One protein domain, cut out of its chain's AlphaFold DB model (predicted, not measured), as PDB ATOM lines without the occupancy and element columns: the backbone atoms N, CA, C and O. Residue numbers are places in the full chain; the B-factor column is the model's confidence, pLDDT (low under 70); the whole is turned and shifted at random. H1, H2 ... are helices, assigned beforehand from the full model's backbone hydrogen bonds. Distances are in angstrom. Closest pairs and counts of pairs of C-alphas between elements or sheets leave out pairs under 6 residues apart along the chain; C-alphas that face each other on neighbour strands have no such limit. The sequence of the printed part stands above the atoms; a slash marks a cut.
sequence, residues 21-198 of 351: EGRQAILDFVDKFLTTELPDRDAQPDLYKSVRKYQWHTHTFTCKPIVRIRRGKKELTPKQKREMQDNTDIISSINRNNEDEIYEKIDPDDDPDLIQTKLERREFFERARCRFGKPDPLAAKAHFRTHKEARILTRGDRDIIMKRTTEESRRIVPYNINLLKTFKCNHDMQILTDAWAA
ATOM      1  N   GLU A  21      56.346  -2.867 129.743       95.31
ATOM      2  CA  GLU A  21      56.987  -1.910 130.640       95.31
ATOM      3  C   GLU A  21      58.128  -2.576 131.405       95.31
ATOM      4  O   GLU A  21      59.230  -2.036 131.464       95.31
ATOM      5  N   GLY A  22      57.903  -3.781 131.935       94.19
ATOM      6  CA  GLY A  22      58.940  -4.523 132.636       94.19
ATOM      7  C   GLY A  22      60.060  -4.992 131.704       94.19
ATOM      8  O   GLY A  22      61.233  -4.846 132.044       94.19
ATOM      9  N   ARG A  23      59.745  -5.426 130.474       93.12
ATOM     10  CA  ARG A  23      60.773  -5.708 129.455       93.12
ATOM     11  C   ARG A  23      61.604  -4.477 129.112       93.12
ATOM     12  O   ARG A  23      62.824  -4.589 129.018       93.12
ATOM     13  N   GLN A  24      60.981  -3.311 128.965       95.12
ATOM     14  CA  GLN A  24      61.723  -2.072 128.738       95.12
ATOM     15  C   GLN A  24      62.608  -1.728 129.943       95.12
ATOM     16  O   GLN A  24      63.791  -1.464 129.760       95.12
ATOM     17  N   ALA A  25      62.092  -1.848 131.169       95.00
ATOM     18  CA  ALA A  25      62.868  -1.617 132.385       95.00
ATOM     19  C   ALA A  25      64.077  -2.568 132.518       95.00
ATOM     20  O   ALA A  25      65.132  -2.161 133.005       95.00
ATOM     21  N   ILE A  26      63.963  -3.819 132.051       94.25
ATOM     22  CA  ILE A  26      65.094  -4.758 131.968       94.25
ATOM     23  C   ILE A  26      66.159  -4.247 130.988       94.25
ATOM     24  O   ILE A  26      67.345  -4.283 131.310       94.25
ATOM     25  N   LEU A  27      65.765  -3.763 129.808       95.12
ATOM     26  CA  LEU A  27      66.710  -3.205 128.832       95.12
ATOM     27  C   LEU A  27      67.383  -1.932 129.362       95.12
ATOM     28  O   LEU A  27      68.596  -1.793 129.227       95.12
ATOM     29  N   ASP A  28      66.636  -1.066 130.045       94.94
ATOM     30  CA  ASP A  28      67.180   0.139 130.676       94.94
ATOM     31  C   ASP A  28      68.183  -0.218 131.786       94.94
ATOM     32  O   ASP A  28      69.227   0.423 131.935       94.94
ATOM     33  N   PHE A  29      67.908  -1.278 132.556       94.00
ATOM     34  CA  PHE A  29      68.850  -1.822 133.533       94.00
ATOM     35  C   PHE A  29      70.129  -2.332 132.856       94.00
ATOM     36  O   PHE A  29      71.234  -2.032 133.318       94.00
ATOM     37  N   VAL A  30      69.991  -3.081 131.757       93.62
ATOM     38  CA  VAL A  30      71.124  -3.581 130.967       93.62
ATOM     39  C   VAL A  30      71.984  -2.427 130.472       93.62
ATOM     40  O   VAL A  30      73.178  -2.427 130.751       93.62
ATOM     41  N   ASP A  31      71.397  -1.428 129.819       93.69
ATOM     42  CA  ASP A  31      72.136  -0.281 129.281       93.69
ATOM     43  C   ASP A  31      72.789   0.565 130.390       93.69
ATOM     44  O   ASP A  31      73.851   1.157 130.189       93.69
ATOM     45  N   LYS A  32      72.195   0.595 131.589       94.12
ATOM     46  CA  LYS A  32      72.748   1.313 132.745       94.12
ATOM     47  C   LYS A  32      73.951   0.613 133.378       94.12
ATOM     48  O   LYS A  32      74.878   1.287 133.828       94.12
ATOM     49  N   PHE A  33      73.922  -0.714 133.494       94.06
ATOM     50  CA  PHE A  33      74.892  -1.454 134.312       94.06
ATOM     51  C   PHE A  33      75.845  -2.342 133.522       94.06
ATOM     52  O   PHE A  33      76.896  -2.715 134.051       94.06
ATOM     53  N   LEU A  34      75.512  -2.695 132.288       95.12
ATOM     54  CA  LEU A  34      76.311  -3.566 131.441       95.12
ATOM     55  C   LEU A  34      76.735  -2.816 130.183       95.12
ATOM     56  O   LEU A  34      75.999  -2.017 129.618       95.12
ATOM     57  N   THR A  35      77.939  -3.104 129.714       95.62
ATOM     58  CA  THR A  35      78.443  -2.538 128.466       95.62
ATOM     59  C   THR A  35      79.320  -3.546 127.740       95.62
ATOM     60  O   THR A  35      79.870  -4.481 128.329       95.62
ATOM     61  N   THR A  36      79.432  -3.363 126.431       96.00
ATOM     62  CA  THR A  36      80.401  -4.041 125.561       96.00
ATOM     63  C   THR A  36      81.315  -3.034 124.867       96.00
ATOM     64  O   THR A  36      82.013  -3.379 123.919       96.00
ATOM     65  N   GLU A  37      81.295  -1.774 125.298       94.50
ATOM     66  CA  GLU A  37      82.087  -0.710 124.694       94.50
ATOM     67  C   GLU A  37      83.544  -0.785 125.167       94.50
ATOM     68  O   GLU A  37      83.843  -1.165 126.308       94.50
ATOM     69  N   LEU A  38      84.462  -0.434 124.266       95.75
ATOM     70  CA  LEU A  38      85.857  -0.191 124.605       95.75
ATOM     71  C   LEU A  38      85.967   1.267 125.076       95.75
ATOM     72  O   LEU A  38      85.653   2.152 124.283       95.75
ATOM     73  N   PRO A  39      86.384   1.536 126.326       95.56
ATOM     74  CA  PRO A  39      86.548   2.903 126.816       95.56
ATOM     75  C   PRO A  39      87.542   3.691 125.970       95.56
ATOM     76  O   PRO A  39      88.407   3.102 125.328       95.56
ATOM     77  N   ASP A  40      87.484   5.018 126.016       95.69
ATOM     78  CA  ASP A  40      88.500   5.831 125.354       95.69
ATOM     79  C   ASP A  40      89.883   5.631 125.999       95.69
ATOM     80  O   ASP A  40      90.029   5.573 127.228       95.69
ATOM     81  N   ARG A  41      90.908   5.493 125.152       95.56
ATOM     82  CA  ARG A  41      92.268   5.158 125.584       95.56
ATOM     83  C   ARG A  41      92.924   6.293 126.368       95.56
ATOM     84  O   ARG A  41      93.702   5.995 127.275       95.56
ATOM     85  N   ASP A  42      92.623   7.539 126.031       96.44
ATOM     86  CA  ASP A  42      93.294   8.712 126.584       96.44
ATOM     87  C   ASP A  42      92.516   9.275 127.780       96.44
ATOM     88  O   ASP A  42      93.112   9.626 128.797       96.44
ATOM     89  N   ALA A  43      91.181   9.264 127.721       97.00
ATOM     90  CA  ALA A  43      90.326   9.699 128.821       97.00
ATOM     91  C   ALA A  43      90.241   8.669 129.962       97.00
ATOM     92  O   ALA A  43      90.117   9.048 131.127       97.00
ATOM     93  N   GLN A  44      90.287   7.364 129.659       96.19
ATOM     94  CA  GLN A  44      90.157   6.287 130.654       96.19
ATOM     95  C   GLN A  44      91.195   5.161 130.453       96.19
ATOM     96  O   GLN A  44      90.828   3.989 130.292       96.19
ATOM     97  N   PRO A  45      92.505   5.463 130.543       96.94
ATOM     98  CA  PRO A  45      93.577   4.533 130.179       96.94
ATOM     99  C   PRO A  45      93.571   3.232 130.989       96.94
ATOM    100  O   PRO A  45      93.836   2.156 130.447       96.94
ATOM    101  N   ASP A  46      93.256   3.287 132.283       96.38
ATOM    102  CA  ASP A  46      93.265   2.095 133.141       96.38
ATOM    103  C   ASP A  46      92.060   1.184 132.900       96.38
ATOM    104  O   ASP A  46      92.194  -0.048 132.916       96.38
ATOM    105  N   LEU A  47      90.889   1.768 132.622       96.56
ATOM    106  CA  LEU A  47      89.714   0.992 132.246       96.56
ATOM    107  C   LEU A  47      89.915   0.382 130.857       96.56
ATOM    108  O   LEU A  47      89.701  -0.818 130.709       96.56
ATOM    109  N   TYR A  48      90.433   1.148 129.888       97.25
ATOM    110  CA  TYR A  48      90.811   0.644 128.564       97.25
ATOM    111  C   TYR A  48      91.728  -0.581 128.671       97.25
ATOM    112  O   TYR A  48      91.422  -1.646 128.131       97.25
ATOM    113  N   LYS A  49      92.826  -0.468 129.435       96.56
ATOM    114  CA  LYS A  49      93.758  -1.582 129.673       96.56
ATOM    115  C   LYS A  49      93.051  -2.787 130.292       96.56
ATOM    116  O   LYS A  49      93.316  -3.916 129.885       96.56
ATOM    117  N   SER A  50      92.158  -2.564 131.256       95.94
ATOM    118  CA  SER A  50      91.431  -3.640 131.939       95.94
ATOM    119  C   SER A  50      90.454  -4.349 131.002       95.94
ATOM    120  O   SER A  50      90.445  -5.576 130.947       95.94
ATOM    121  N   VAL A  51      89.688  -3.602 130.207       96.44
ATOM    122  CA  VAL A  51      88.750  -4.151 129.217       96.44
ATOM    123  C   VAL A  51      89.508  -4.935 128.151       96.44
ATOM    124  O   VAL A  51      89.199  -6.102 127.908       96.44
ATOM    125  N   ARG A  52      90.579  -4.356 127.599       95.44
ATOM    126  CA  ARG A  52      91.422  -4.995 126.578       95.44
ATOM    127  C   ARG A  52      92.128  -6.252 127.089       95.44
ATOM    128  O   ARG A  52      92.435  -7.141 126.301       95.44
ATOM    129  N   LYS A  53      92.403  -6.333 128.393       94.31
ATOM    130  CA  LYS A  53      93.058  -7.487 129.020       94.31
ATOM    131  C   LYS A  53      92.081  -8.593 129.419       94.31
ATOM    132  O   LYS A  53      92.422  -9.763 129.267       94.31
ATOM    133  N   TYR A  54      90.918  -8.242 129.967       93.81
ATOM    134  CA  TYR A  54      90.031  -9.207 130.624       93.81
ATOM    135  C   TYR A  54      88.730  -9.482 129.870       93.81
ATOM    136  O   TYR A  54      88.230 -10.597 129.957       93.81
ATOM    137  N   GLN A  55      88.192  -8.508 129.128       94.94
ATOM    138  CA  GLN A  55      86.901  -8.641 128.434       94.94
ATOM    139  C   GLN A  55      87.046  -8.814 126.917       94.94
ATOM    140  O   GLN A  55      86.077  -9.114 126.221       94.94
ATOM    141  N   TRP A  56      88.250  -8.624 126.377       94.25
ATOM    142  CA  TRP A  56      88.507  -8.811 124.956       94.25
ATOM    143  C   TRP A  56      88.567 -10.295 124.589       94.25
ATOM    144  O   TRP A  56      89.385 -11.053 125.114       94.25
ATOM    145  N   HIS A  57      87.739 -10.709 123.633       91.00
ATOM    146  CA  HIS A  57      87.803 -12.050 123.081       91.00
ATOM    147  C   HIS A  57      88.933 -12.171 122.054       91.00
ATOM    148  O   HIS A  57      88.843 -11.682 120.924       91.00
ATOM    149  N   THR A  58      89.980 -12.900 122.428       87.62
ATOM    150  CA  THR A  58      91.020 -13.364 121.507       87.62
ATOM    151  C   THR A  58      90.803 -14.841 121.214       87.62
ATOM    152  O   THR A  58      90.643 -15.640 122.138       87.62
ATOM    153  N   HIS A  59      90.833 -15.218 119.935       86.00
ATOM    154  CA  HIS A  59      90.757 -16.622 119.561       86.00
ATOM    155  C   HIS A  59      91.922 -17.402 120.172       86.00
ATOM    156  O   HIS A  59      93.091 -17.057 120.017       86.00
ATOM    157  N   THR A  60      91.582 -18.479 120.869       82.75
ATOM    158  CA  THR A  60      92.537 -19.437 121.428       82.75
ATOM    159  C   THR A  60      92.156 -20.842 120.974       82.75
ATOM    160  O   THR A  60      91.133 -21.042 120.319       82.75
ATOM    161  N   PHE A  61      92.942 -21.854 121.341       79.44
ATOM    162  CA  PHE A  61      92.631 -23.247 121.006       79.44
ATOM    163  C   PHE A  61      91.245 -23.702 121.506       79.44
ATOM    164  O   PHE A  61      90.656 -24.599 120.912       79.44
ATOM    165  N   THR A  62      90.693 -23.073 122.554       78.75
ATOM    166  CA  THR A  62      89.346 -23.371 123.073       78.75
ATOM    167  C   THR A  62      88.227 -22.838 122.181       78.75
ATOM    168  O   THR A  62      87.094 -23.305 122.291       78.75
ATOM    169  N   CYS A  63      88.543 -21.881 121.302       81.06
ATOM    170  CA  CYS A  63      87.624 -21.311 120.320       81.06
ATOM    171  C   CYS A  63      87.462 -22.212 119.098       81.06
ATOM    172  O   CYS A  63      86.580 -21.949 118.289       81.06
ATOM    173  N   LYS A  64      88.265 -23.276 118.964       78.88
ATOM    174  CA  LYS A  64      88.070 -24.262 117.902       78.88
ATOM    175  C   LYS A  64      86.672 -24.882 118.043       78.88
ATOM    176  O   LYS A  64      86.354 -25.390 119.128       78.88
ATOM    177  N   PRO A  65      85.826 -24.829 116.999       68.75
ATOM    178  CA  PRO A  65      84.499 -25.425 117.034       68.75
ATOM    179  C   PRO A  65      84.602 -26.907 117.386       68.75
ATOM    180  O   PRO A  65      85.383 -27.652 116.796       68.75
ATOM    181  N   ILE A  66      83.828 -27.344 118.378       59.44
ATOM    182  CA  ILE A  66      83.753 -28.762 118.725       59.44
ATOM    183  C   ILE A  66      82.660 -29.372 117.858       59.44
ATOM    184  O   ILE A  66      81.480 -29.085 118.064       59.44
ATOM    185  N   VAL A  67      83.044 -30.245 116.928       53.81
ATOM    186  CA  VAL A  67      82.095 -31.067 116.171       53.81
ATOM    187  C   VAL A  67      81.482 -32.088 117.128       53.81
ATOM    188  O   VAL A  67      82.010 -33.180 117.338       53.81
ATOM    189  N   ARG A  68      80.371 -31.730 117.777       43.75
ATOM    190  CA  ARG A  68      79.575 -32.693 118.542       43.75
ATOM    191  C   ARG A  68      78.755 -33.513 117.554       43.75
ATOM    192  O   ARG A  68      77.611 -33.174 117.266       43.75
ATOM    193  N   ILE A  69      79.324 -34.612 117.061       39.25
ATOM    194  CA  ILE A  69      78.521 -35.664 116.434       39.25
ATOM    195  C   ILE A  69      77.568 -36.162 117.526       39.25
ATOM    196  O   ILE A  69      78.006 -36.800 118.485       39.25
ATOM    197  N   ARG A  70      76.274 -35.828 117.430       38.38
ATOM    198  CA  ARG A  70      75.242 -36.391 118.309       38.38
ATOM    199  C   ARG A  70      75.174 -37.898 118.050       38.38
ATOM    200  O   ARG A  70      74.397 -38.364 117.225       38.38
ATOM    201  N   ARG A  71      75.995 -38.682 118.749       33.66
ATOM    202  CA  ARG A  71      75.832 -40.134 118.848       33.66
ATOM    203  C   ARG A  71      74.660 -40.410 119.791       33.66
ATOM    204  O   ARG A  71      74.849 -40.615 120.981       33.66
ATOM    205  N   GLY A  72      73.441 -40.359 119.260       38.28
ATOM    206  CA  GLY A  72      72.226 -40.691 120.001       38.28
ATOM    207  C   GLY A  72      71.081 -41.041 119.057       38.28
ATOM    208  O   GLY A  72      70.637 -40.194 118.289       38.28
ATOM    209  N   LYS A  73      70.614 -42.294 119.121       38.28
ATOM    210  CA  LYS A  73      69.485 -42.858 118.362       38.28
ATOM    211  C   LYS A  73      68.138 -42.242 118.795       38.28
ATOM    212  O   LYS A  73      67.313 -42.920 119.394       38.28
ATOM    213  N   LYS A  74      67.898 -40.964 118.517       45.84
ATOM    214  CA  LYS A  74      66.526 -40.449 118.383       45.84
ATOM    215  C   LYS A  74      66.331 -40.131 116.915       45.84
ATOM    216  O   LYS A  74      67.119 -39.369 116.357       45.84
ATOM    217  N   GLU A  75      65.340 -40.754 116.281       44.94
ATOM    218  CA  GLU A  75      64.972 -40.388 114.919       44.94
ATOM    219  C   GLU A  75      64.576 -38.914 114.911       44.94
ATOM    220  O   GLU A  75      63.545 -38.508 115.439       44.94
ATOM    221  N   LEU A  76      65.473 -38.102 114.364       51.41
ATOM    222  CA  LEU A  76      65.246 -36.688 114.131       51.41
ATOM    223  C   LEU A  76      64.083 -36.548 113.142       51.41
ATOM    224  O   LEU A  76      63.983 -37.313 112.175       51.41
ATOM    225  N   THR A  77      63.221 -35.556 113.353       56.72
ATOM    226  CA  THR A  77      62.189 -35.222 112.363       56.72
ATOM    227  C   THR A  77      62.847 -34.821 111.034       56.72
ATOM    228  O   THR A  77      64.000 -34.384 111.032       56.72
ATOM    229  N   PRO A  78      62.158 -34.911 109.882       52.78
ATOM    230  CA  PRO A  78      62.724 -34.499 108.592       52.78
ATOM    231  C   PRO A  78      63.282 -33.066 108.594       52.78
ATOM    232  O   PRO A  78      64.315 -32.803 107.983       52.78
ATOM    233  N   LYS A  79      62.642 -32.161 109.348       49.00
ATOM    234  CA  LYS A  79      63.104 -30.784 109.555       49.00
ATOM    235  C   LYS A  79      64.421 -30.734 110.334       49.00
ATOM    236  O   LYS A  79      65.377 -30.128 109.871       49.00
ATOM    237  N   GLN A  80      64.498 -31.451 111.456       45.31
ATOM    238  CA  GLN A  80      65.719 -31.550 112.258       45.31
ATOM    239  C   GLN A  80      66.858 -32.250 111.503       45.31
ATOM    240  O   GLN A  80      68.015 -31.899 111.695       45.31
ATOM    241  N   LYS A  81      66.546 -33.222 110.632       47.66
ATOM    242  CA  LYS A  81      67.526 -33.875 109.752       47.66
ATOM    243  C   LYS A  81      68.100 -32.891 108.732       47.66
ATOM    244  O   LYS A  81      69.315 -32.850 108.600       47.66
ATOM    245  N   ARG A  82      67.267 -32.070 108.074       50.06
ATOM    246  CA  ARG A  82      67.733 -31.025 107.135       50.06
ATOM    247  C   ARG A  82      68.583 -29.961 107.828       50.06
ATOM    248  O   ARG A  82      69.712 -29.743 107.419       50.06
ATOM    249  N   GLU A  83      68.101 -29.396 108.935       45.06
ATOM    250  CA  GLU A  83      68.839 -28.380 109.704       45.06
ATOM    251  C   GLU A  83      70.179 -28.914 110.246       45.06
ATOM    252  O   GLU A  83      71.163 -28.183 110.360       45.06
ATOM    253  N   MET A  84      70.245 -30.202 110.596       43.94
ATOM    254  CA  MET A  84      71.472 -30.841 111.069       43.94
ATOM    255  C   MET A  84      72.420 -31.206 109.917       43.94
ATOM    256  O   MET A  84      73.631 -31.108 110.104       43.94
ATOM    257  N   GLN A  85      71.898 -31.575 108.744       46.66
ATOM    258  CA  GLN A  85      72.675 -31.795 107.520       46.66
ATOM    259  C   GLN A  85      73.348 -30.487 107.074       46.66
ATOM    260  O   GLN A  85      74.568 -30.467 106.952       46.66
ATOM    261  N   ASP A  86      72.595 -29.381 107.011       47.91
ATOM    262  CA  ASP A  86      73.118 -28.051 106.662       47.91
ATOM    263  C   ASP A  86      74.248 -27.626 107.617       47.91
ATOM    264  O   ASP A  86      75.336 -27.248 107.188       47.91
ATOM    265  N   ASN A  87      74.053 -27.787 108.931       45.12
ATOM    266  CA  ASN A  87      75.090 -27.484 109.923       45.12
ATOM    267  C   ASN A  87      76.324 -28.403 109.818       45.12
ATOM    268  O   ASN A  87      77.439 -27.975 110.120       45.12
ATOM    269  N   THR A  88      76.151 -29.665 109.413       47.88
ATOM    270  CA  THR A  88      77.254 -30.634 109.284       47.88
ATOM    271  C   THR A  88      78.073 -30.370 108.021       47.88
ATOM    272  O   THR A  88      79.305 -30.378 108.080       47.88
ATOM    273  N   ASP A  89      77.408 -30.051 106.911       48.81
ATOM    274  CA  ASP A  89      78.048 -29.709 105.643       48.81
ATOM    275  C   ASP A  89      78.821 -28.384 105.759       48.81
ATOM    276  O   ASP A  89      79.969 -28.304 105.308       48.81
ATOM    277  N   ILE A  90      78.280 -27.405 106.496       52.16
ATOM    278  CA  ILE A  90      78.936 -26.127 106.833       52.16
ATOM    279  C   ILE A  90      80.192 -26.327 107.700       52.16
ATOM    280  O   ILE A  90      81.258 -25.783 107.414       52.16
ATOM    281  N   ILE A  91      80.123 -27.151 108.748       51.50
ATOM    282  CA  ILE A  91      81.293 -27.440 109.597       51.50
ATOM    283  C   ILE A  91      82.367 -28.214 108.812       51.50
ATOM    284  O   ILE A  91      83.567 -28.008 109.015       51.50
ATOM    285  N   SER A  92      81.955 -29.099 107.898       51.25
ATOM    286  CA  SER A  92      82.872 -29.863 107.045       51.25
ATOM    287  C   SER A  92      83.591 -29.002 105.997       51.25
ATOM    288  O   SER A  92      84.702 -29.343 105.593       51.25
ATOM    289  N   SER A  93      82.976 -27.897 105.566       51.91
ATOM    290  CA  SER A  93      83.552 -26.937 104.619       51.91
ATOM    291  C   SER A  93      84.466 -25.935 105.332       51.91
ATOM    292  O   SER A  93      85.583 -25.715 104.872       51.91
ATOM    293  N   ILE A  94      84.097 -25.455 106.528       54.72
ATOM    294  CA  ILE A  94      84.959 -24.602 107.375       54.72
ATOM    295  C   ILE A  94      86.308 -25.274 107.704       54.72
ATOM    296  O   ILE A  94      87.339 -24.606 107.734       54.72
ATOM    297  N   ASN A  95      86.330 -26.594 107.922       52.16
ATOM    298  CA  ASN A  95      87.559 -27.334 108.242       52.16
ATOM    299  C   ASN A  95      88.516 -27.542 107.050       52.16
ATOM    300  O   ASN A  95      89.648 -27.971 107.270       52.16
ATOM    301  N   ARG A  96      88.098 -27.274 105.801       50.09
ATOM    302  CA  ARG A  96      88.913 -27.547 104.600       50.09
ATOM    303  C   ARG A  96      89.871 -26.422 104.199       50.09
ATOM    304  O   ARG A  96      90.591 -26.603 103.228       50.09
ATOM    305  N   ASN A  97      89.931 -25.301 104.925       49.09
ATOM    306  CA  ASN A  97      90.798 -24.149 104.611       49.09
ATOM    307  C   ASN A  97      90.651 -23.572 103.179       49.09
ATOM    308  O   ASN A  97      91.469 -22.748 102.782       49.09
ATOM    309  N   ASN A  98      89.613 -23.935 102.418       49.16
ATOM    310  CA  ASN A  98      89.300 -23.296 101.139       49.16
ATOM    311  C   ASN A  98      88.472 -22.037 101.414       49.16
ATOM    312  O   ASN A  98      87.244 -22.065 101.376       49.16
ATOM    313  N   GLU A  99      89.142 -20.934 101.751       50.09
ATOM    314  CA  GLU A  99      88.471 -19.649 101.982       50.09
ATOM    315  C   GLU A  99      87.711 -19.160 100.738       50.09
ATOM    316  O   GLU A  99      86.671 -18.519 100.881       50.09
ATOM    317  N   ASP A 100      88.160 -19.547  99.542       47.91
ATOM    318  CA  ASP A 100      87.595 -19.108  98.261       47.91
ATOM    319  C   ASP A 100      86.301 -19.837  97.844       47.91
ATOM    320  O   ASP A 100      85.551 -19.311  97.027       47.91
ATOM    321  N   GLU A 101      85.996 -21.017  98.403       50.66
ATOM    322  CA  GLU A 101      84.777 -21.784  98.058       50.66
ATOM    323  C   GLU A 101      83.583 -21.486  98.982       50.66
ATOM    324  O   GLU A 101      82.452 -21.845  98.662       50.66
ATOM    325  N   ILE A 102      83.809 -20.846 100.136       53.09
ATOM    326  CA  ILE A 102      82.771 -20.628 101.165       53.09
ATOM    327  C   ILE A 102      82.089 -19.261 101.003       53.09
ATOM    328  O   ILE A 102      80.926 -19.095 101.377       53.09
ATOM    329  N   TYR A 103      82.792 -18.275 100.444       57.47
ATOM    330  CA  TYR A 103      82.271 -16.922 100.277       57.47
ATOM    331  C   TYR A 103      81.869 -16.678  98.823       57.47
ATOM    332  O   TYR A 103      82.719 -16.455  97.962       57.47
ATOM    333  N   GLU A 104      80.561 -16.663  98.552       65.56
ATOM    334  CA  GLU A 104      80.049 -16.071  97.313       65.56
ATOM    335  C   GLU A 104      80.570 -14.627  97.209       65.56
ATOM    336  O   GLU A 104      80.429 -13.838  98.151       65.56
ATOM    337  N   LYS A 105      81.198 -14.278  96.078       73.94
ATOM    338  CA  LYS A 105      81.621 -12.896  95.828       73.94
ATOM    339  C   LYS A 105      80.387 -11.991  95.850       73.94
ATOM    340  O   LYS A 105      79.349 -12.320  95.269       73.94
ATOM    341  N   ILE A 106      80.517 -10.873  96.558       77.88
ATOM    342  CA  ILE A 106      79.515  -9.810  96.563       77.88
ATOM    343  C   ILE A 106      79.792  -8.971  95.323       77.88
ATOM    344  O   ILE A 106      80.862  -8.364  95.235       77.88
ATOM    345  N   ASP A 107      78.869  -8.997  94.368       80.94
ATOM    346  CA  ASP A 107      78.916  -8.126  93.203       80.94
ATOM    347  C   ASP A 107      78.190  -6.819  93.561       80.94
ATOM    348  O   ASP A 107      77.068  -6.884  94.068       80.94
ATOM    349  N   PRO A 108      78.797  -5.632  93.379       81.62
ATOM    350  CA  PRO A 108      78.106  -4.360  93.593       81.62
ATOM    351  C   PRO A 108      76.840  -4.194  92.741       81.62
ATOM    352  O   PRO A 108      75.979  -3.403  93.121       81.62
ATOM    353  N   ASP A 109      76.742  -4.925  91.627       88.25
ATOM    354  CA  ASP A 109      75.600  -4.896  90.710       88.25
ATOM    355  C   ASP A 109      74.495  -5.907  91.089       88.25
ATOM    356  O   ASP A 109      73.440  -5.939  90.448       88.25
ATOM    357  N   ASP A 110      74.709  -6.738  92.119       86.75
ATOM    358  CA  ASP A 110      73.673  -7.625  92.651       86.75
ATOM    359  C   ASP A 110      72.492  -6.811  93.216       86.75
ATOM    360  O   ASP A 110      72.641  -5.702  93.734       86.75
ATOM    361  N   ASP A 111      71.298  -7.406  93.188       90.19
ATOM    362  CA  ASP A 111      70.130  -6.830  93.852       90.19
ATOM    363  C   ASP A 111      70.406  -6.591  95.359       90.19
ATOM    364  O   ASP A 111      71.012  -7.455  96.009       90.19
ATOM    365  N   PRO A 112      69.969  -5.459  95.950       87.50
ATOM    366  CA  PRO A 112      70.235  -5.142  97.353       87.50
ATOM    367  C   PRO A 112      69.842  -6.244  98.347       87.50
ATOM    368  O   PRO A 112      70.562  -6.463  99.326       87.50
ATOM    369  N   ASP A 113      68.757  -6.986  98.092       85.00
ATOM    370  CA  ASP A 113      68.330  -8.084  98.967       85.00
ATOM    371  C   ASP A 113      69.273  -9.294  98.848       85.00
ATOM    372  O   ASP A 113      69.553  -9.993  99.835       85.00
ATOM    373  N   LEU A 114      69.825  -9.532  97.654       81.94
ATOM    374  CA  LEU A 114      70.826 -10.571  97.418       81.94
ATOM    375  C   LEU A 114      72.166 -10.213  98.075       81.94
ATOM    376  O   LEU A 114      72.764 -11.071  98.733       81.94
ATOM    377  N   ILE A 115      72.601  -8.953  97.974       82.88
ATOM    378  CA  ILE A 115      73.793  -8.441  98.671       82.88
ATOM    379  C   ILE A 115      73.646  -8.650 100.178       82.88
ATOM    380  O   ILE A 115      74.535  -9.218 100.821       82.88
ATOM    381  N   GLN A 116      72.500  -8.257 100.741       80.19
ATOM    382  CA  GLN A 116      72.220  -8.425 102.163       80.19
ATOM    383  C   GLN A 116      72.252  -9.903 102.575       80.19
ATOM    384  O   GLN A 116      72.857 -10.258 103.586       80.19
ATOM    385  N   THR A 117      71.675 -10.791 101.764       77.75
ATOM    386  CA  THR A 117      71.689 -12.240 102.018       77.75
ATOM    387  C   THR A 117      73.110 -12.815 102.008       77.75
ATOM    388  O   THR A 117      73.463 -13.622 102.875       77.75
ATOM    389  N   LYS A 118      73.956 -12.397 101.056       81.44
ATOM    390  CA  LYS A 118      75.368 -12.811 100.986       81.44
ATOM    391  C   LYS A 118      76.160 -12.319 102.203       81.44
ATOM    392  O   LYS A 118      76.956 -13.079 102.758       81.44
ATOM    393  N   LEU A 119      75.908 -11.089 102.661       80.25
ATOM    394  CA  LEU A 119      76.503 -10.530 103.880       80.25
ATOM    395  C   LEU A 119      76.084 -11.307 105.138       80.25
ATOM    396  O   LEU A 119      76.951 -11.689 105.923       80.25
ATOM    397  N   GLU A 120      74.792 -11.613 105.296       74.31
ATOM    398  CA  GLU A 120      74.279 -12.411 106.421       74.31
ATOM    399  C   GLU A 120      74.922 -13.810 106.461       74.31
ATOM    400  O   GLU A 120      75.345 -14.278 107.524       74.31
ATOM    401  N   ARG A 121      75.070 -14.475 105.303       74.44
ATOM    402  CA  ARG A 121      75.775 -15.767 105.220       74.44
ATOM    403  C   ARG A 121      77.241 -15.638 105.610       74.44
ATOM    404  O   ARG A 121      77.740 -16.459 106.376       74.44
ATOM    405  N   ARG A 122      77.936 -14.619 105.098       77.06
ATOM    406  CA  ARG A 122      79.348 -14.370 105.416       77.06
ATOM    407  C   ARG A 122      79.556 -14.202 106.919       77.06
ATOM    408  O   ARG A 122      80.450 -14.835 107.480       77.06
ATOM    409  N   GLU A 123      78.709 -13.405 107.563       74.00
ATOM    410  CA  GLU A 123      78.749 -13.191 109.008       74.00
ATOM    411  C   GLU A 123      78.480 -14.492 109.779       74.00
ATOM    412  O   GLU A 123      79.196 -14.811 110.730       74.00
ATOM    413  N   PHE A 124      77.507 -15.295 109.342       74.62
ATOM    414  CA  PHE A 124      77.252 -16.609 109.930       74.62
ATOM    415  C   PHE A 124      78.487 -17.526 109.868       74.62
ATOM    416  O   PHE A 124      78.872 -18.112 110.884       74.62
ATOM    417  N   PHE A 125      79.146 -17.620 108.708       73.19
ATOM    418  CA  PHE A 125      80.349 -18.442 108.542       73.19
ATOM    419  C   PHE A 125      81.514 -17.960 109.404       73.19
ATOM    420  O   PHE A 125      82.189 -18.782 110.028       73.19
ATOM    421  N   GLU A 126      81.745 -16.649 109.477       75.50
ATOM    422  CA  GLU A 126      82.806 -16.084 110.314       75.50
ATOM    423  C   GLU A 126      82.606 -16.466 111.786       75.50
ATOM    424  O   GLU A 126      83.541 -16.890 112.467       75.50
ATOM    425  N   ARG A 127      81.361 -16.414 112.259       77.38
ATOM    426  CA  ARG A 127      81.001 -16.760 113.636       77.38
ATOM    427  C   ARG A 127      81.072 -18.247 113.916       77.38
ATOM    428  O   ARG A 127      81.514 -18.637 114.994       77.38
ATOM    429  N   ALA A 128      80.702 -19.080 112.947       75.06
ATOM    430  CA  ALA A 128      80.794 -20.533 113.054       75.06
ATOM    431  C   ALA A 128      82.246 -21.028 113.214       75.06
ATOM    432  O   ALA A 128      82.465 -22.108 113.767       75.06
ATOM    433  N   ARG A 129      83.248 -20.231 112.805       77.19
ATOM    434  CA  ARG A 129      84.676 -20.510 113.066       77.19
ATOM    435  C   ARG A 129      85.048 -20.377 114.545       77.19
ATOM    436  O   ARG A 129      86.064 -20.929 114.964       77.19
ATOM    437  N   CYS A 130      84.246 -19.676 115.345       80.69
ATOM    438  CA  CYS A 130      84.443 -19.547 116.779       80.69
ATOM    439  C   CYS A 130      83.415 -20.390 117.536       80.69
ATOM    440  O   CYS A 130      82.210 -20.189 117.433       80.69
ATOM    441  N   ARG A 131      83.879 -21.286 118.412       79.19
ATOM    442  CA  ARG A 131      83.027 -22.059 119.333       79.19
ATOM    443  C   ARG A 131      82.065 -21.177 120.143       79.19
ATOM    444  O   ARG A 131      80.998 -21.645 120.535       79.19
ATOM    445  N   PHE A 132      82.479 -19.948 120.444       80.19
ATOM    446  CA  PHE A 132      81.712 -18.969 121.214       80.19
ATOM    447  C   PHE A 132      80.905 -18.005 120.330       80.19
ATOM    448  O   PHE A 132      80.303 -17.078 120.858       80.19
ATOM    449  N   GLY A 133      80.912 -18.188 119.005       80.88
ATOM    450  CA  GLY A 133      80.105 -17.404 118.071       80.88
ATOM    451  C   GLY A 133      80.561 -15.955 117.884       80.88
ATOM    452  O   GLY A 133      79.729 -15.119 117.538       80.88
ATOM    453  N   LYS A 134      81.844 -15.649 118.137       86.38
ATOM    454  CA  LYS A 134      82.449 -14.319 117.943       86.38
ATOM    455  C   LYS A 134      82.944 -14.131 116.494       86.38
ATOM    456  O   LYS A 134      83.450 -15.103 115.936       86.38
ATOM    457  N   PRO A 135      82.909 -12.907 115.927       87.62
ATOM    458  CA  PRO A 135      82.397 -11.658 116.514       87.62
ATOM    459  C   PRO A 135      80.869 -11.673 116.717       87.62
ATOM    460  O   PRO A 135      80.145 -12.318 115.971       87.62
ATOM    461  N   ASP A 136      80.371 -11.000 117.757       86.81
ATOM    462  CA  ASP A 136      78.921 -10.832 117.975       86.81
ATOM    463  C   ASP A 136      78.291  -9.923 116.902       86.81
ATOM    464  O   ASP A 136      79.014  -9.127 116.302       86.81
ATOM    465  N   PRO A 137      76.971  -9.988 116.652       83.94
ATOM    466  CA  PRO A 137      76.348  -9.147 115.635       83.94
ATOM    467  C   PRO A 137      76.309  -7.685 116.095       83.94
ATOM    468  O   PRO A 137      76.302  -7.396 117.299       83.94
ATOM    469  N   LEU A 138      76.272  -6.763 115.134       88.12
ATOM    470  CA  LEU A 138      76.033  -5.350 115.418       88.12
ATOM    471  C   LEU A 138      74.580  -5.140 115.858       88.12
ATOM    472  O   LEU A 138      73.654  -5.737 115.312       88.12
ATOM    473  N   ALA A 139      74.382  -4.265 116.839       90.12
ATOM    474  CA  ALA A 139      73.069  -3.894 117.347       90.12
ATOM    475  C   ALA A 139      73.099  -2.446 117.844       90.12
ATOM    476  O   ALA A 139      73.868  -2.103 118.739       90.12
ATOM    477  N   ALA A 140      72.236  -1.587 117.300       92.38
ATOM    478  CA  ALA A 140      72.195  -0.175 117.690       92.38
ATOM    479  C   ALA A 140      71.756   0.042 119.151       92.38
ATOM    480  O   ALA A 140      72.142   1.032 119.771       92.38
ATOM    481  N   LYS A 141      70.969  -0.888 119.702       94.06
ATOM    482  CA  LYS A 141      70.460  -0.877 121.078       94.06
ATOM    483  C   LYS A 141      70.349  -2.292 121.637       94.06
ATOM    484  O   LYS A 141      70.229  -3.251 120.862       94.06
ATOM    485  N   ALA A 142      70.354  -2.410 122.963       93.50
ATOM    486  CA  ALA A 142      70.031  -3.669 123.606       93.50
ATOM    487  C   ALA A 142      68.570  -4.045 123.315       93.50
ATOM    488  O   ALA A 142      67.689  -3.183 123.277       93.50
ATOM    489  N   HIS A 143      68.309  -5.322 123.055       92.50
ATOM    490  CA  HIS A 143      66.957  -5.810 122.801       92.50
ATOM    491  C   HIS A 143      66.832  -7.299 123.113       92.50
ATOM    492  O   HIS A 143      67.820  -8.031 123.164       92.50
ATOM    493  N   PHE A 144      65.597  -7.751 123.314       90.25
ATOM    494  CA  PHE A 144      65.307  -9.172 123.442       90.25
ATOM    495  C   PHE A 144      65.568  -9.887 122.125       90.25
ATOM    496  O   PHE A 144      65.139  -9.431 121.065       90.25
ATOM    497  N   ARG A 145      66.238 -11.031 122.218       86.50
ATOM    498  CA  ARG A 145      66.570 -11.885 121.085       86.50
ATOM    499  C   ARG A 145      65.314 -12.244 120.297       86.50
ATOM    500  O   ARG A 145      64.343 -12.780 120.833       86.50
ATOM    501  N   THR A 146      65.369 -12.014 118.996       84.69
ATOM    502  CA  THR A 146      64.286 -12.342 118.070       84.69
ATOM    503  C   THR A 146      64.352 -13.795 117.594       84.69
ATOM    504  O   THR A 146      65.381 -14.472 117.667       84.69
ATOM    505  N   HIS A 147      63.248 -14.292 117.025       75.31
ATOM    506  CA  HIS A 147      63.211 -15.643 116.458       75.31
ATOM    507  C   HIS A 147      64.132 -15.811 115.233       75.31
ATOM    508  O   HIS A 147      64.630 -16.913 115.001       75.31
ATOM    509  N   LYS A 148      64.390 -14.737 114.462       72.50
ATOM    510  CA  LYS A 148      65.363 -14.753 113.350       72.50
ATOM    511  C   LYS A 148      66.780 -14.932 113.901       72.50
ATOM    512  O   LYS A 148      67.502 -15.816 113.450       72.50
ATOM    513  N   GLU A 149      67.145 -14.169 114.927       76.12
ATOM    514  CA  GLU A 149      68.466 -14.254 115.557       76.12
ATOM    515  C   GLU A 149      68.700 -15.599 116.242       76.12
ATOM    516  O   GLU A 149      69.781 -16.162 116.122       76.12
ATOM    517  N   ALA A 150      67.681 -16.189 116.874       69.06
ATOM    518  CA  ALA A 150      67.795 -17.518 117.477       69.06
ATOM    519  C   ALA A 150      68.224 -18.619 116.483       69.06
ATOM    520  O   ALA A 150      68.783 -19.630 116.902       69.06
ATOM    521  N   ARG A 151      67.980 -18.431 115.176       61.84
ATOM    522  CA  ARG A 151      68.395 -19.368 114.116       61.84
ATOM    523  C   ARG A 151      69.830 -19.142 113.632       61.84
ATOM    524  O   ARG A 151      70.444 -20.080 113.141       61.84
ATOM    525  N   ILE A 152      70.339 -17.915 113.748       59.41
ATOM    526  CA  ILE A 152      71.634 -17.486 113.191       59.41
ATOM    527  C   ILE A 152      72.729 -17.509 114.270       59.41
ATOM    528  O   ILE A 152      73.886 -17.819 113.991       59.41
ATOM    529  N   LEU A 153      72.381 -17.205 115.523       61.44
ATOM    530  CA  LEU A 153      73.321 -17.187 116.639       61.44
ATOM    531  C   LEU A 153      73.715 -18.618 117.034       61.44
ATOM    532  O   LEU A 153      72.888 -19.431 117.450       61.44
ATOM    533  N   THR A 154      75.006 -18.933 116.920       51.97
ATOM    534  CA  THR A 154      75.561 -20.221 117.342       51.97
ATOM    535  C   THR A 154      75.560 -20.300 118.871       51.97
ATOM    536  O   THR A 154      76.305 -19.583 119.530       51.97
ATOM    537  N   ARG A 155      74.752 -21.229 119.404       51.28
ATOM    538  CA  ARG A 155      74.454 -21.495 120.830       51.28
ATOM    539  C   ARG A 155      73.530 -20.482 121.514       51.28
ATOM    540  O   ARG A 155      73.794 -19.286 121.571       51.28
ATOM    541  N   GLY A 156      72.449 -21.046 122.063       56.47
ATOM    542  CA  GLY A 156      71.551 -20.400 123.011       56.47
ATOM    543  C   GLY A 156      72.265 -20.026 124.304       56.47
ATOM    544  O   GLY A 156      73.344 -20.555 124.566       56.47
ATOM    545  N   ASP A 157      71.676 -19.032 124.975       53.84
ATOM    546  CA  ASP A 157      71.706 -18.720 126.422       53.84
ATOM    547  C   ASP A 157      71.558 -17.202 126.646       53.84
ATOM    548  O   ASP A 157      71.210 -16.760 127.733       53.84
ATOM    549  N   ARG A 158      71.740 -16.377 125.602       66.94
ATOM    550  CA  ARG A 158      71.466 -14.934 125.690       66.94
ATOM    551  C   ARG A 158      70.054 -14.615 125.213       66.94
ATOM    552  O   ARG A 158      69.798 -14.591 124.008       66.94
ATOM    553  N   ASP A 159      69.163 -14.329 126.154       79.62
ATOM    554  CA  ASP A 159      67.836 -13.780 125.856       79.62
ATOM    555  C   ASP A 159      67.882 -12.295 125.495       79.62
ATOM    556  O   ASP A 159      66.979 -11.794 124.828       79.62
ATOM    557  N   ILE A 160      68.971 -11.611 125.853       88.50
ATOM    558  CA  ILE A 160      69.208 -10.206 125.527       88.50
ATOM    559  C   ILE A 160      70.434 -10.080 124.622       88.50
ATOM    560  O   ILE A 160      71.538 -10.527 124.951       88.50
ATOM    561  N   ILE A 161      70.238  -9.428 123.480       89.56
ATOM    562  CA  ILE A 161      71.297  -9.005 122.571       89.56
ATOM    563  C   ILE A 161      71.767  -7.624 123.016       89.56
ATOM    564  O   ILE A 161      70.993  -6.672 123.030       89.56
ATOM    565  N   MET A 162      73.040  -7.520 123.401       92.12
ATOM    566  CA  MET A 162      73.642  -6.260 123.854       92.12
ATOM    567  C   MET A 162      73.901  -5.303 122.689       92.12
ATOM    568  O   MET A 162      74.309  -5.743 121.609       92.12
ATOM    569  N   LYS A 163      73.776  -3.999 122.958       94.00
ATOM    570  CA  LYS A 163      74.182  -2.914 122.058       94.00
ATOM    571  C   LYS A 163      75.649  -3.052 121.637       94.00
ATOM    572  O   LYS A 163      76.537  -3.076 122.482       94.00
ATOM    573  N   ARG A 164      75.903  -3.071 120.330       93.62
ATOM    574  CA  ARG A 164      77.227  -3.139 119.699       93.62
ATOM    575  C   ARG A 164      77.247  -2.283 118.444       93.62
ATOM    576  O   ARG A 164      76.680  -2.665 117.427       93.62
ATOM    577  N   THR A 165      77.882  -1.121 118.529       92.75
ATOM    578  CA  THR A 165      77.909  -0.125 117.445       92.75
ATOM    579  C   THR A 165      79.238  -0.079 116.695       92.75
ATOM    580  O   THR A 165      79.303   0.529 115.632       92.75
ATOM    581  N   THR A 166      80.288  -0.719 117.218       93.25
ATOM    582  CA  THR A 166      81.638  -0.723 116.630       93.25
ATOM    583  C   THR A 166      82.172  -2.141 116.453       93.25
ATOM    584  O   THR A 166      81.773  -3.055 117.181       93.25
ATOM    585  N   GLU A 167      83.114  -2.338 115.532       90.38
ATOM    586  CA  GLU A 167      83.755  -3.641 115.299       90.38
ATOM    587  C   GLU A 167      84.480  -4.174 116.545       90.38
ATOM    588  O   GLU A 167      84.442  -5.369 116.848       90.38
ATOM    589  N   GLU A 168      85.073  -3.287 117.342       92.62
ATOM    590  CA  GLU A 168      85.707  -3.632 118.610       92.62
ATOM    591  C   GLU A 168      84.691  -4.193 119.611       92.62
ATOM    592  O   GLU A 168      84.949  -5.215 120.257       92.62
ATOM    593  N   SER A 169      83.505  -3.578 119.704       94.00
ATOM    594  CA  SER A 169      82.451  -4.002 120.638       94.00
ATOM    595  C   SER A 169      81.941  -5.422 120.360       94.00
ATOM    596  O   SER A 169      81.552  -6.148 121.279       94.00
ATOM    597  N   ARG A 170      82.039  -5.889 119.107       92.00
ATOM    598  CA  ARG A 170      81.698  -7.265 118.705       92.00
ATOM    599  C   ARG A 170      82.627  -8.311 119.316       92.00
ATOM    600  O   ARG A 170      82.234  -9.467 119.505       92.00
ATOM    601  N   ARG A 171      83.854  -7.927 119.679       92.69
ATOM    602  CA  ARG A 171      84.840  -8.811 120.325       92.69
ATOM    603  C   ARG A 171      84.835  -8.707 121.841       92.69
ATOM    604  O   ARG A 171      85.367  -9.595 122.500       92.69
ATOM    605  N   ILE A 172      84.203  -7.692 122.407       94.62
ATOM    606  CA  ILE A 172      84.123  -7.512 123.853       94.62
ATOM    607  C   ILE A 172      82.963  -8.349 124.406       94.62
ATOM    608  O   ILE A 172      81.875  -8.426 123.825       94.62
ATOM    609  N   VAL A 173      83.211  -9.079 125.492       92.56
ATOM    610  CA  VAL A 173      82.140  -9.748 126.244       92.56
ATOM    611  C   VAL A 173      81.460  -8.750 127.185       92.56
ATOM    612  O   VAL A 173      82.118  -7.804 127.617       92.56
ATOM    613  N   PRO A 174      80.166  -8.913 127.503       93.75
ATOM    614  CA  PRO A 174      79.467  -7.961 128.358       93.75
ATOM    615  C   PRO A 174      80.081  -7.907 129.757       93.75
ATOM    616  O   PRO A 174      80.372  -8.942 130.364       93.75
ATOM    617  N   TYR A 175      80.269  -6.697 130.275       95.00
ATOM    618  CA  TYR A 175      80.875  -6.478 131.580       95.00
ATOM    619  C   TYR A 175      80.247  -5.289 132.306       95.00
ATOM    620  O   TYR A 175      79.757  -4.345 131.691       95.00
ATOM    621  N   ASN A 176      80.314  -5.320 133.636       95.56
ATOM    622  CA  ASN A 176      80.060  -4.165 134.485       95.56
ATOM    623  C   ASN A 176      81.384  -3.463 134.831       95.56
ATOM    624  O   ASN A 176      82.360  -4.109 135.226       95.56
ATOM    625  N   ILE A 177      81.410  -2.134 134.708       95.50
ATOM    626  CA  ILE A 177      82.609  -1.311 134.934       95.50
ATOM    627  C   ILE A 177      83.114  -1.428 136.379       95.50
ATOM    628  O   ILE A 177      84.317  -1.570 136.598       95.50
ATOM    629  N   ASN A 178      82.214  -1.379 137.362       94.81
ATOM    630  CA  ASN A 178      82.584  -1.404 138.776       94.81
ATOM    631  C   ASN A 178      83.123  -2.777 139.175       94.81
ATOM    632  O   ASN A 178      84.199  -2.858 139.764       94.81
ATOM    633  N   LEU A 179      82.453  -3.856 138.757       93.69
ATOM    634  CA  LEU A 179      82.952  -5.215 138.977       93.69
ATOM    635  C   LEU A 179      84.328  -5.416 138.328       93.69
ATOM    636  O   LEU A 179      85.192  -6.059 138.915       93.69
ATOM    637  N   LEU A 180      84.580  -4.807 137.164       95.00
ATOM    638  CA  LEU A 180      85.849  -4.979 136.456       95.00
ATOM    639  C   LEU A 180      86.987  -4.270 137.188       95.00
ATOM    640  O   LEU A 180      88.092  -4.804 137.280       95.00
ATOM    641  N   LYS A 181      86.713  -3.081 137.734       93.75
ATOM    642  CA  LYS A 181      87.664  -2.345 138.571       93.75
ATOM    643  C   LYS A 181      88.016  -3.125 139.841       93.75
ATOM    644  O   LYS A 181      89.191  -3.152 140.210       93.75
ATOM    645  N   THR A 182      87.029  -3.781 140.452       92.56
ATOM    646  CA  THR A 182      87.192  -4.557 141.690       92.56
ATOM    647  C   THR A 182      87.898  -5.889 141.450       92.56
ATOM    648  O   THR A 182      88.957  -6.139 142.021       92.56
ATOM    649  N   PHE A 183      87.341  -6.744 140.592       90.62
ATOM    650  CA  PHE A 183      87.785  -8.132 140.448       90.62
ATOM    651  C   PHE A 183      88.867  -8.327 139.386       90.62
ATOM    652  O   PHE A 183      89.611  -9.305 139.449       90.62
ATOM    653  N   LYS A 184      88.991  -7.404 138.418       92.62
ATOM    654  CA  LYS A 184      90.002  -7.456 137.342       92.62
ATOM    655  C   LYS A 184      90.056  -8.830 136.658       92.62
ATOM    656  O   LYS A 184      91.126  -9.394 136.434       92.62
ATOM    657  N   CYS A 185      88.885  -9.368 136.338       91.69
ATOM    658  CA  CYS A 185      88.702 -10.684 135.739       91.69
ATOM    659  C   CYS A 185      87.678 -10.623 134.608       91.69
ATOM    660  O   CYS A 185      86.901  -9.674 134.520       91.69
ATOM    661  N   ASN A 186      87.655 -11.642 133.753       91.38
ATOM    662  CA  ASN A 186      86.587 -11.798 132.771       91.38
ATOM    663  C   ASN A 186      85.253 -12.089 133.491       91.38
ATOM    664  O   ASN A 186      85.247 -12.868 134.449       91.38
ATOM    665  N   HIS A 187      84.163 -11.450 133.057       87.38
ATOM    666  CA  HIS A 187      82.825 -11.680 133.611       87.38
ATOM    667  C   HIS A 187      81.877 -12.427 132.665       87.38
ATOM    668  O   HIS A 187      81.086 -13.226 133.148       87.38
ATOM    669  N   ASP A 188      81.908 -12.108 131.361       89.25
ATOM    670  CA  ASP A 188      80.904 -12.523 130.358       89.25
ATOM    671  C   ASP A 188      79.461 -12.496 130.902       89.25
ATOM    672  O   ASP A 188      78.765 -13.510 130.942       89.25
ATOM    673  N   MET A 189      79.029 -11.320 131.373       90.00
ATOM    674  CA  MET A 189      77.761 -11.171 132.090       90.00
ATOM    675  C   MET A 189      76.562 -11.432 131.174       90.00
ATOM    676  O   MET A 189      76.531 -11.017 130.013       90.00
ATOM    677  N   GLN A 190      75.550 -12.097 131.725       88.00
ATOM    678  CA  GLN A 190      74.285 -12.377 131.057       88.00
ATOM    679  C   GLN A 190      73.147 -12.103 132.038       88.00
ATOM    680  O   GLN A 190      73.268 -12.398 133.227       88.00
ATOM    681  N   ILE A 191      72.062 -11.513 131.539       88.62
ATOM    682  CA  ILE A 191      70.821 -11.381 132.300       88.62
ATOM    683  C   ILE A 191      70.001 -12.639 132.063       88.62
ATOM    684  O   ILE A 191      69.794 -13.037 130.917       88.62
ATOM    685  N   LEU A 192      69.542 -13.234 133.158       87.12
ATOM    686  CA  LEU A 192      68.633 -14.366 133.142       87.12
ATOM    687  C   LEU A 192      67.229 -13.843 133.415       87.12
ATOM    688  O   LEU A 192      66.989 -13.204 134.437       87.12
ATOM    689  N   THR A 193      66.318 -14.096 132.485       85.50
ATOM    690  CA  THR A 193      64.905 -13.703 132.591       85.50
ATOM    691  C   THR A 193      63.999 -14.854 133.010       85.50
ATOM    692  O   THR A 193      62.800 -14.669 133.166       85.50
ATOM    693  N   ASP A 194      64.569 -16.041 133.194       82.94
ATOM    694  CA  ASP A 194      63.850 -17.268 133.498       82.94
ATOM    695  C   ASP A 194      64.528 -18.011 134.658       82.94
ATOM    696  O   ASP A 194      65.755 -18.158 134.710       82.94
ATOM    697  N   ALA A 195      63.713 -18.486 135.600       84.00
ATOM    698  CA  ALA A 195      64.178 -19.245 136.753       84.00
ATOM    699  C   ALA A 195      64.792 -20.587 136.331       84.00
ATOM    700  O   ALA A 195      65.752 -21.046 136.955       84.00
ATOM    701  N   TRP A 196      64.286 -21.202 135.256       83.38
ATOM    702  CA  TRP A 196      64.864 -22.439 134.743       83.38
ATOM    703  C   TRP A 196      66.255 -22.208 134.148       83.38
ATOM    704  O   TRP A 196      67.166 -22.975 134.451       83.38
ATOM    705  N   ALA A 197      66.472 -21.113 133.414       80.25
ATOM    706  CA  ALA A 197      67.809 -20.719 132.960       80.25
ATOM    707  C   ALA A 197      68.801 -20.524 134.127       80.25
ATOM    708  O   ALA A 197      69.960 -20.939 134.037       80.25
ATOM    709  N   ALA A 198      68.355 -19.956 135.254       83.75
ATOM    710  CA  ALA A 198      69.176 -19.848 136.465       83.75
ATOM    711  C   ALA A 198      69.502 -21.217 137.083       83.75
ATOM    712  O   ALA A 198      70.655 -21.472 137.445       83.75
TER     713      ALA A 198
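This is residues 21 to 198 of the 351 residues of the protein "Hypothetical protein" of Rotaria sp. Silwood2 (UniProt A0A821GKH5). Short helices are strung on long loops; the middle is loop residues 129 to 146 and 153 to 166, with H7 and H6 the helices nearest to it. H2 and H8 sit together at one end, and H3, H4 and H5 lie at the other, H3 and H5 making a corner with their last residues. The printed part has 178 residues with nine named helices, H1 to H9 in order, and no named strand; its class is all helix, though 83 residues, under half, are in named elements. It is only just compact, close to loose, with a radius of gyration of the C-alphas of 18.6 A and spans of 49 by 43 by 37 A.

H1, residues 21 to 33, is close to but not clearly touching H8, residues 177 to 183; their closest C-alphas, of Phe 33 and Ile 177, are 7.7 A apart. H2, residues 45 to 54, touches H8 at a steep tilt of 66 degrees, the same way; the closest C-alphas, of Ser 50 and Leu 180, are 7.3 A apart. H3, residues 78 to 94, only just touches H5, residues 112 to 128, with 3 pairs of C-alphas within 8 A, about perpendicular at 75 degrees. H3 touches H5 with residues 90 to 94 alone, and H5 touches H3 with residues 125 to 128 alone; the closest C-alphas, of Ile 91 and Ala 128, are 7.7 A apart. H4, residues 99 to 102, is close to but not clearly touching H3, and H6, residues 147 to 152, likewise to H5; the closest C-alphas are Ser 93 and Ile 102, 7.2 A, and Phe 124 and Ile 152, 6.6 A. H7, residues 167 to 171, and H9, residues 195 to 198, touch no helix. Every O i to N i+4 pair is within hydrogen-bond range in H1, H2, H3, H5 and H8, against 0 of 2 in H6 and 0 of 1 in H7, where 2 of 3 and 2 of 2 O i to N i+3 pairs are; H4 and H9 are too short for an i+4 pair.

H1 begins at C-alpha 21 (56.987, -1.910, 130.640) and is 18.3 A long; H2 is 14.2 A. H3 and H5 are 24.4 A each, and H9 ends at C-alpha 198 (69.176, -19.848, 136.465).

The two C-alphas farthest apart, of Asp 42 and Glu 75, are 57.9 A apart. The printed part has no cut; the link from H2 to H3, 23 residues, is long, and residues 77 to 83 stand free. The mean pLDDT of the printed part is 78.1, with residues 65 to 104 and 150 to 158 under 70.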